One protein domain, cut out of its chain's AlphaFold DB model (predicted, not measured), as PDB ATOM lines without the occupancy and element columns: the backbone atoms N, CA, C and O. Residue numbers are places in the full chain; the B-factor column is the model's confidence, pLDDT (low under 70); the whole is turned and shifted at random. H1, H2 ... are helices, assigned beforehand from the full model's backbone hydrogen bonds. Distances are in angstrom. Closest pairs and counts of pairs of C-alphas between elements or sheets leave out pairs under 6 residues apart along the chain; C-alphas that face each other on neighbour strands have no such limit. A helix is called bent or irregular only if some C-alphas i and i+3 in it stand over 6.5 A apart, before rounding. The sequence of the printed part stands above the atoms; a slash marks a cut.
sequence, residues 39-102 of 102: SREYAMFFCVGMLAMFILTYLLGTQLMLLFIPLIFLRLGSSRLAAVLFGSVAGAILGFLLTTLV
ATOM      1  N   SER A  39      30.189   5.130 -35.105       55.31
ATOM      2  CA  SER A  39      31.318   4.960 -34.168       55.31
ATOM      3  C   SER A  39      31.486   6.121 -33.174       55.31
ATOM      4  O   SER A  39      31.953   5.911 -32.054       55.31
ATOM      5  N   ARG A  40      31.088   7.341 -33.554       54.91
ATOM      6  CA  ARG A  40      31.342   8.541 -32.741       54.91
ATOM      7  C   ARG A  40      30.420   8.653 -31.526       54.91
ATOM      8  O   ARG A  40      30.838   9.168 -30.494       54.91
ATOM      9  N   GLU A  41      29.193   8.155 -31.635       60.50
ATOM     10  CA  GLU A  41      28.220   8.206 -30.541       60.50
ATOM     11  C   GLU A  41      28.582   7.195 -29.449       60.50
ATOM     12  O   GLU A  41      28.671   7.565 -28.279       60.50
ATOM     13  N   TYR A  42      28.931   5.957 -29.821       64.19
ATOM     14  CA  TYR A  42      29.360   4.940 -28.853       64.19
ATOM     15  C   TYR A  42      30.642   5.327 -28.105       64.19
ATOM     16  O   TYR A  42      30.749   5.063 -26.909       64.19
ATOM     17  N   ALA A  43      31.586   6.011 -28.763       66.94
ATOM     18  CA  ALA A  43      32.809   6.488 -28.116       66.94
ATOM     19  C   ALA A  43      32.530   7.529 -27.014       66.94
ATOM     20  O   ALA A  43      33.166   7.502 -25.958       66.94
ATOM     21  N   MET A  44      31.553   8.419 -27.230       72.12
ATOM     22  CA  MET A  44      31.156   9.405 -26.222       72.12
ATOM     23  C   MET A  44      30.466   8.744 -25.028       72.12
ATOM     24  O   MET A  44      30.813   9.057 -23.890       72.12
ATOM     25  N   PHE A  45      29.563   7.786 -25.260       77.38
ATOM     26  CA  PHE A  45      28.935   7.030 -24.170       77.38
ATOM     27  C   PHE A  45      29.964   6.271 -23.328       77.38
ATOM     28  O   PHE A  45      29.871   6.275 -22.101       77.38
ATOM     29  N   PHE A  46      30.977   5.680 -23.964       77.88
ATOM     30  CA  PHE A  46      32.030   4.956 -23.258       77.88
ATOM     31  C   PHE A  46      32.899   5.890 -22.402       77.88
ATOM     32  O   PHE A  46      33.121   5.618 -21.223       77.88
ATOM     33  N   CYS A  47      33.324   7.036 -22.948       80.75
ATOM     34  CA  CYS A  47      34.107   8.025 -22.199       80.75
ATOM     35  C   CYS A  47      33.336   8.601 -21.005       80.75
ATOM     36  O   CYS A  47      33.873   8.679 -19.900       80.75
ATOM     37  N   VAL A  48      32.071   8.984 -21.209       87.06
ATOM     38  CA  VAL A  48      31.225   9.531 -20.138       87.06
ATOM     39  C   VAL A  48      30.953   8.469 -19.070       87.06
ATOM     40  O   VAL A  48      31.024   8.777 -17.882       87.06
ATOM     41  N   GLY A  49      30.719   7.216 -19.469       87.06
ATOM     42  CA  GLY A  49      30.539   6.096 -18.544       87.06
ATOM     43  C   GLY A  49      31.768   5.841 -17.668       87.06
ATOM     44  O   GLY A  49      31.639   5.732 -16.449       87.06
ATOM     45  N   MET A  50      32.968   5.817 -18.257       87.00
ATOM     46  CA  MET A  50      34.216   5.644 -17.503       87.00
ATOM     47  C   MET A  50      34.459   6.792 -16.515       87.00
ATOM     48  O   MET A  50      34.789   6.543 -15.355       87.00
ATOM     49  N   LEU A  51      34.241   8.041 -16.941       88.69
ATOM     50  CA  LEU A  51      34.356   9.208 -16.063       88.69
ATOM     51  C   LEU A  51      33.355   9.147 -14.902       88.69
ATOM     52  O   LEU A  51      33.731   9.396 -13.758       88.69
ATOM     53  N   ALA A  52      32.101   8.781 -15.171       89.62
ATOM     54  CA  ALA A  52      31.069   8.669 -14.144       89.62
ATOM     55  C   ALA A  52      31.412   7.595 -13.100       89.62
ATOM     56  O   ALA A  52      31.306   7.854 -11.900       89.62
ATOM     57  N   MET A  53      31.881   6.424 -13.538       86.81
ATOM     58  CA  MET A  53      32.329   5.358 -12.637       86.81
ATOM     59  C   MET A  53      33.511   5.810 -11.779       86.81
ATOM     60  O   MET A  53      33.501   5.596 -10.570       86.81
ATOM     61  N   PHE A  54      34.487   6.502 -12.372       87.94
ATOM     62  CA  PHE A  54      35.642   7.018 -11.644       87.94
ATOM     63  C   PHE A  54      35.240   8.019 -10.553       87.94
ATOM     64  O   PHE A  54      35.670   7.896  -9.405       87.94
ATOM     65  N   ILE A  55      34.365   8.973 -10.886       90.25
ATOM     66  CA  ILE A  55      33.838   9.953  -9.928       90.25
ATOM     67  C   ILE A  55      33.071   9.243  -8.809       90.25
ATOM     68  O   ILE A  55      33.275   9.556  -7.636       90.25
ATOM     69  N   LEU A  56      32.228   8.262  -9.145       91.62
ATOM     70  CA  LEU A  56      31.454   7.508  -8.163       91.62
ATOM     71  C   LEU A  56      32.370   6.753  -7.191       91.62
ATOM     72  O   LEU A  56      32.185   6.847  -5.978       91.62
ATOM     73  N   THR A  57      33.382   6.046  -7.700       87.88
ATOM     74  CA  THR A  57      34.357   5.323  -6.873       87.88
ATOM     75  C   THR A  57      35.169   6.276  -5.999       87.88
ATOM     76  O   THR A  57      35.367   5.995  -4.818       87.88
ATOM     77  N   TYR A  58      35.593   7.420  -6.536       85.88
ATOM     78  CA  TYR A  58      36.328   8.431  -5.777       85.88
ATOM     79  C   TYR A  58      35.486   9.026  -4.642       85.88
ATOM     80  O   TYR A  58      35.944   9.106  -3.500       85.88
ATOM     81  N   LEU A  59      34.232   9.392  -4.923       89.25
ATOM     82  CA  LEU A  59      33.308   9.917  -3.920       89.25
ATOM     83  C   LEU A  59      33.005   8.869  -2.847       89.25
ATOM     84  O   LEU A  59      33.064   9.186  -1.660       89.25
ATOM     85  N   LEU A  60      32.743   7.622  -3.242       88.31
ATOM     86  CA  LEU A  60      32.474   6.530  -2.309       88.31
ATOM     87  C   LEU A  60      33.692   6.233  -1.424       88.31
ATOM     88  O   LEU A  60      33.548   6.086  -0.213       88.31
ATOM     89  N   GLY A  61      34.895   6.218  -2.005       83.81
ATOM     90  CA  GLY A  61      36.150   6.061  -1.272       83.81
ATOM     91  C   GLY A  61      36.395   7.205  -0.288       83.81
ATOM     92  O   GLY A  61      36.772   6.961   0.856       83.81
ATOM     93  N   THR A  62      36.104   8.443  -0.691       81.88
ATOM     94  CA  THR A  62      36.239   9.630   0.167       81.88
ATOM     95  C   THR A  62      35.235   9.609   1.322       81.88
ATOM     96  O   THR A  62      35.607   9.894   2.459       81.88
ATOM     97  N   GLN A  63      33.983   9.215   1.066       79.88
ATOM     98  CA  GLN A  63      32.948   9.059   2.095       79.88
ATOM     99  C   GLN A  63      33.297   7.948   3.092       79.88
ATOM    100  O   GLN A  63      33.170   8.139   4.300       79.88
ATOM    101  N   LEU A  64      33.808   6.810   2.610       80.88
ATOM    102  CA  LEU A  64      34.311   5.732   3.464       80.88
ATOM    103  C   LEU A  64      35.494   6.200   4.316       80.88
ATOM    104  O   LEU A  64      35.492   5.969   5.521       80.88
ATOM    105  N   MET A  65      36.465   6.907   3.735       75.44
ATOM    106  CA  MET A  65      37.570   7.527   4.477       75.44
ATOM    107  C   MET A  65      37.052   8.448   5.583       75.44
ATOM    108  O   MET A  65      37.428   8.282   6.739       75.44
ATOM    109  N   LEU A  66      36.140   9.368   5.263       74.00
ATOM    110  CA  LEU A  66      35.546  10.297   6.229       74.00
ATOM    111  C   LEU A  66      34.761   9.597   7.340       74.00
ATOM    112  O   LEU A  66      34.760  10.090   8.463       74.00
ATOM    113  N   LEU A  67      34.131   8.456   7.060       75.62
ATOM    114  CA  LEU A  67      33.457   7.644   8.072       75.62
ATOM    115  C   LEU A  67      34.464   6.891   8.957       75.62
ATOM    116  O   LEU A  67      34.292   6.797  10.172       75.62
ATOM    117  N   PHE A  68      35.535   6.363   8.363       71.75
ATOM    118  CA  PHE A  68      36.542   5.575   9.070       71.75
ATOM    119  C   PHE A  68      37.508   6.429   9.893       71.75
ATOM    120  O   PHE A  68      37.912   5.988  10.964       71.75
ATOM    121  N   ILE A  69      37.853   7.644   9.460       68.56
ATOM    122  CA  ILE A  69      38.738   8.564  10.194       68.56
ATOM    123  C   ILE A  69      38.277   8.763  11.653       68.56
ATOM    124  O   ILE A  69      39.065   8.447  12.546       68.56
ATOM    125  N   PRO A  70      37.036   9.193  11.958       62.38
ATOM    126  CA  PRO A  70      36.595   9.380  13.339       62.38
ATOM    127  C   PRO A  70      36.529   8.055  14.113       62.38
ATOM    128  O   PRO A  70      36.896   8.027  15.285       62.38
ATOM    129  N   LEU A  71      36.148   6.947  13.464       63.84
ATOM    130  CA  LEU A  71      36.123   5.602  14.057       63.84
ATOM    131  C   LEU A  71      37.525   5.098  14.442       63.84
ATOM    132  O   LEU A  71      37.694   4.479  15.492       63.84
ATOM    133  N   ILE A  72      38.538   5.376  13.620       62.16
ATOM    134  CA  ILE A  72      39.943   5.028  13.871       62.16
ATOM    135  C   ILE A  72      40.529   5.937  14.956       62.16
ATOM    136  O   ILE A  72      41.214   5.440  15.852       62.16
ATOM    137  N   PHE A  73      40.219   7.238  14.930       60.22
ATOM    138  CA  PHE A  73      40.604   8.181  15.985       60.22
ATOM    139  C   PHE A  73      40.058   7.762  17.353       60.22
ATOM    140  O   PHE A  73      40.801   7.781  18.333       60.22
ATOM    141  N   LEU A  74      38.800   7.311  17.413       60.25
ATOM    142  CA  LEU A  74      38.178   6.821  18.646       60.25
ATOM    143  C   LEU A  74      38.787   5.506  19.148       60.25
ATOM    144  O   LEU A  74      38.671   5.198  20.331       60.25
ATOM    145  N   ARG A  75      39.403   4.711  18.261       58.59
ATOM    146  CA  ARG A  75      39.767   3.321  18.560       58.59
ATOM    147  C   ARG A  75      41.266   3.044  18.678       58.59
ATOM    148  O   ARG A  75      41.605   2.044  19.303       58.59
ATOM    149  N   LEU A  76      42.163   3.851  18.100       53.78
ATOM    150  CA  LEU A  76      43.588   3.477  18.024       53.78
ATOM    151  C   LEU A  76      44.626   4.498  18.499       53.78
ATOM    152  O   LEU A  76      45.778   4.106  18.673       53.78
ATOM    153  N   GLY A  77      44.272   5.753  18.768       59.22
ATOM    154  CA  GLY A  77      45.282   6.752  19.121       59.22
ATOM    155  C   GLY A  77      46.267   7.062  17.974       59.22
ATOM    156  O   GLY A  77      46.406   6.335  16.990       59.22
ATOM    157  N   SER A  78      46.926   8.215  18.105       57.47
ATOM    158  CA  SER A  78      47.588   9.008  17.048       57.47
ATOM    159  C   SER A  78      48.497   8.259  16.043       57.47
ATOM    160  O   SER A  78      48.591   8.646  14.880       57.47
ATOM    161  N   SER A  79      49.147   7.159  16.423       55.88
ATOM    162  CA  SER A  79      50.231   6.543  15.638       55.88
ATOM    163  C   SER A  79      49.795   5.598  14.506       55.88
ATOM    164  O   SER A  79      50.611   5.277  13.644       55.88
ATOM    165  N   ARG A  80      48.526   5.167  14.441       56.16
ATOM    166  CA  ARG A  80      48.041   4.259  13.372       56.16
ATOM    167  C   ARG A  80      47.425   4.973  12.165       56.16
ATOM    168  O   ARG A  80      47.136   4.324  11.161       56.16
ATOM    169  N   LEU A  81      47.265   6.297  12.237       54.44
ATOM    170  CA  LEU A  81      46.639   7.098  11.180       54.44
ATOM    171  C   LEU A  81      47.461   7.115   9.881       54.44
ATOM    172  O   LEU A  81      46.903   7.044   8.788       54.44
ATOM    173  N   ALA A  82      48.791   7.156  10.005       55.81
ATOM    174  CA  ALA A  82      49.696   7.197   8.859       55.81
ATOM    175  C   ALA A  82      49.558   5.943   7.978       55.81
ATOM    176  O   ALA A  82      49.443   6.054   6.762       55.81
ATOM    177  N   ALA A  83      49.479   4.753   8.581       59.19
ATOM    178  CA  ALA A  83      49.409   3.490   7.843       59.19
ATOM    179  C   ALA A  83      48.142   3.363   6.973       59.19
ATOM    180  O   ALA A  83      48.198   2.814   5.874       59.19
ATOM    181  N   VAL A  84      47.009   3.905   7.433       61.53
ATOM    182  CA  VAL A  84      45.734   3.858   6.695       61.53
ATOM    183  C   VAL A  84      45.735   4.840   5.520       61.53
ATOM    184  O   VAL A  84      45.282   4.492   4.428       61.53
ATOM    185  N   LEU A  85      46.303   6.036   5.706       60.41
ATOM    186  CA  LEU A  85      46.455   7.020   4.630       60.41
ATOM    187  C   LEU A  85      47.393   6.508   3.525       60.41
ATOM    188  O   LEU A  85      47.040   6.585   2.348       60.41
ATOM    189  N   PHE A  86      48.534   5.906   3.882       60.62
ATOM    190  CA  PHE A  86      49.458   5.325   2.898       60.62
ATOM    191  C   PHE A  86      48.843   4.139   2.137       60.62
ATOM    192  O   PHE A  86      49.013   4.042   0.922       60.62
ATOM    193  N   GLY A  87      48.080   3.275   2.816       61.22
ATOM    194  CA  GLY A  87      47.420   2.132   2.177       61.22
ATOM    195  C   GLY A  87      46.355   2.533   1.151       61.22
ATOM    196  O   GLY A  87      46.250   1.919   0.091       61.22
ATOM    197  N   SER A  88      45.592   3.595   1.424       65.31
ATOM    198  CA  SER A  88      44.532   4.054   0.519       65.31
ATOM    199  C   SER A  88      45.074   4.742  -0.734       65.31
ATOM    200  O   SER A  88      44.565   4.497  -1.828       65.31
ATOM    201  N   VAL A  89      46.147   5.530  -0.602       68.38
ATOM    202  CA  VAL A  89      46.826   6.145  -1.752       68.38
ATOM    203  C   VAL A  89      47.471   5.071  -2.632       68.38
ATOM    204  O   VAL A  89      47.298   5.096  -3.848       68.38
ATOM    205  N   ALA A  90      48.129   4.072  -2.033       67.69
ATOM    206  CA  ALA A  90      48.700   2.950  -2.777       67.69
ATOM    207  C   ALA A  90      47.626   2.137  -3.524       67.69
ATOM    208  O   ALA A  90      47.821   1.801  -4.689       67.69
ATOM    209  N   GLY A  91      46.473   1.877  -2.896       67.75
ATOM    210  CA  GLY A  91      45.357   1.164  -3.526       67.75
ATOM    211  C   GLY A  91      44.737   1.921  -4.705       67.75
ATOM    212  O   GLY A  91      44.456   1.319  -5.739       67.75
ATOM    213  N   ALA A  92      44.581   3.244  -4.587       67.31
ATOM    214  CA  ALA A  92      44.079   4.084  -5.675       67.31
ATOM    215  C   ALA A  92      45.055   4.144  -6.863       67.31
ATOM    216  O   ALA A  92      44.629   4.036  -8.011       67.31
ATOM    217  N   ILE A  93      46.362   4.254  -6.594       74.44
ATOM    218  CA  ILE A  93      47.402   4.263  -7.633       74.44
ATOM    219  C   ILE A  93      47.467   2.908  -8.348       74.44
ATOM    220  O   ILE A  93      47.521   2.868  -9.574       74.44
ATOM    221  N   LEU A  94      47.415   1.796  -7.604       73.12
ATOM    222  CA  LEU A  94      47.450   0.453  -8.185       73.12
ATOM    223  C   LEU A  94      46.193   0.161  -9.019       73.12
ATOM    224  O   LEU A  94      46.293  -0.409 -10.103       73.12
ATOM    225  N   GLY A  95      45.020   0.591  -8.539       69.06
ATOM    226  CA  GLY A  95      43.761   0.485  -9.274       69.06
ATOM    227  C   GLY A  95      43.773   1.288 -10.573       69.06
ATOM    228  O   GLY A  95      43.336   0.779 -11.599       69.06
ATOM    229  N   PHE A  96      44.339   2.499 -10.548       69.31
ATOM    230  CA  PHE A  96      44.498   3.335 -11.738       69.31
ATOM    231  C   PHE A  96      45.469   2.722 -12.755       69.31
ATOM    232  O   PHE A  96      45.169   2.676 -13.942       69.31
ATOM    233  N   LEU A  97      46.605   2.187 -12.295       72.81
ATOM    234  CA  LEU A  97      47.565   1.491 -13.156       72.81
ATOM    235  C   LEU A  97      46.929   0.285 -13.855       72.81
ATOM    236  O   LEU A  97      47.104   0.130 -15.061       72.81
ATOM    237  N   LEU A  98      46.157  -0.525 -13.127       70.88
ATOM    238  CA  LEU A  98      45.492  -1.709 -13.675       70.88
ATOM    239  C   LEU A  98      44.408  -1.365 -14.700       70.88
ATOM    240  O   LEU A  98      44.288  -2.074 -15.693       70.88
ATOM    241  N   THR A  99      43.643  -0.289 -14.504       66.75
ATOM    242  CA  THR A  99      42.622   0.129 -15.478       66.75
ATOM    243  C   THR A  99      43.208   0.784 -16.724       66.75
ATOM    244  O   THR A  99      42.564   0.749 -17.765       66.75
ATOM    245  N   THR A 100      44.411   1.362 -16.653       65.31
ATOM    246  CA  THR A 100      45.100   1.938 -17.825       65.31
ATOM    247  C   THR A 100      45.918   0.938 -18.650       65.31
ATOM    248  O   THR A 100      46.338   1.279 -19.751       65.31
ATOM    249  N   LEU A 101      46.180  -0.266 -18.126       61.44
ATOM    250  CA  LEU A 101      47.014  -1.297 -18.769       61.44
ATOM    251  C   LEU A 101      46.217  -2.369 -19.538       61.44
ATOM    252  O   LEU A 101      46.834  -3.268 -20.112       61.44
ATOM    253  N   VAL A 102      44.884  -2.284 -19.546       48.62
ATOM    254  CA  VAL A 102      43.954  -3.167 -20.281       48.62
ATOM    255  C   VAL A 102      43.314  -2.386 -21.420       48.62
ATOM    256  O   VAL A 102      43.223  -2.955 -22.529       48.62
TER     257      VAL A 102
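Overview. This is residues 39 to 102 of the 102 residues of the protein "Transmembrane protein" of methanogenic archaeon ISO4-H5 (UniProt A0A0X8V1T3). A long helix, H1, turns sharply at one end into a shorter helix, H2, which folds back loosely beside it. Residues 39 to 53 of H1 stick out as a free arm. The printed part has 64 residues with two named helices, H1 then H2, and no named strand: all helix. It is only just extended, close to loose, with a radius of gyration of the C-alphas of 16.3 A and spans of 55 by 22 by 9 A.

Arrangement. Look first at H1, residues 39 to 76, with a kink of 32 degrees near residue 70. H2, residues 78 to 100, is close but not clearly touching; the closest C-alphas, of Ile 72 and Leu 81, are 7.5 A apart. They run opposite ways at a shallow tilt of 13 degrees. In H1 32 of 34 O i to N i+4 pairs are within hydrogen-bond range, in H2 16 of 19.

Along the chain. Find C-alpha 39 at (31.318, 4.960, -34.168); H1 runs 53.6 A to C-alpha 76. H2 runs 35.7 A to C-alpha 100 at (45.100, 1.938, -17.825); it is only just irregular, C-alphas 79 and 82 being 6.8 A apart.

Size, cuts and confidence. The C-alphas farthest apart, of Ser 39 and Gly 77, are 55.1 A apart. The printed part has no cut, and the link is tight. Confidence is under 70 at 35 residues, among them 69 to 92.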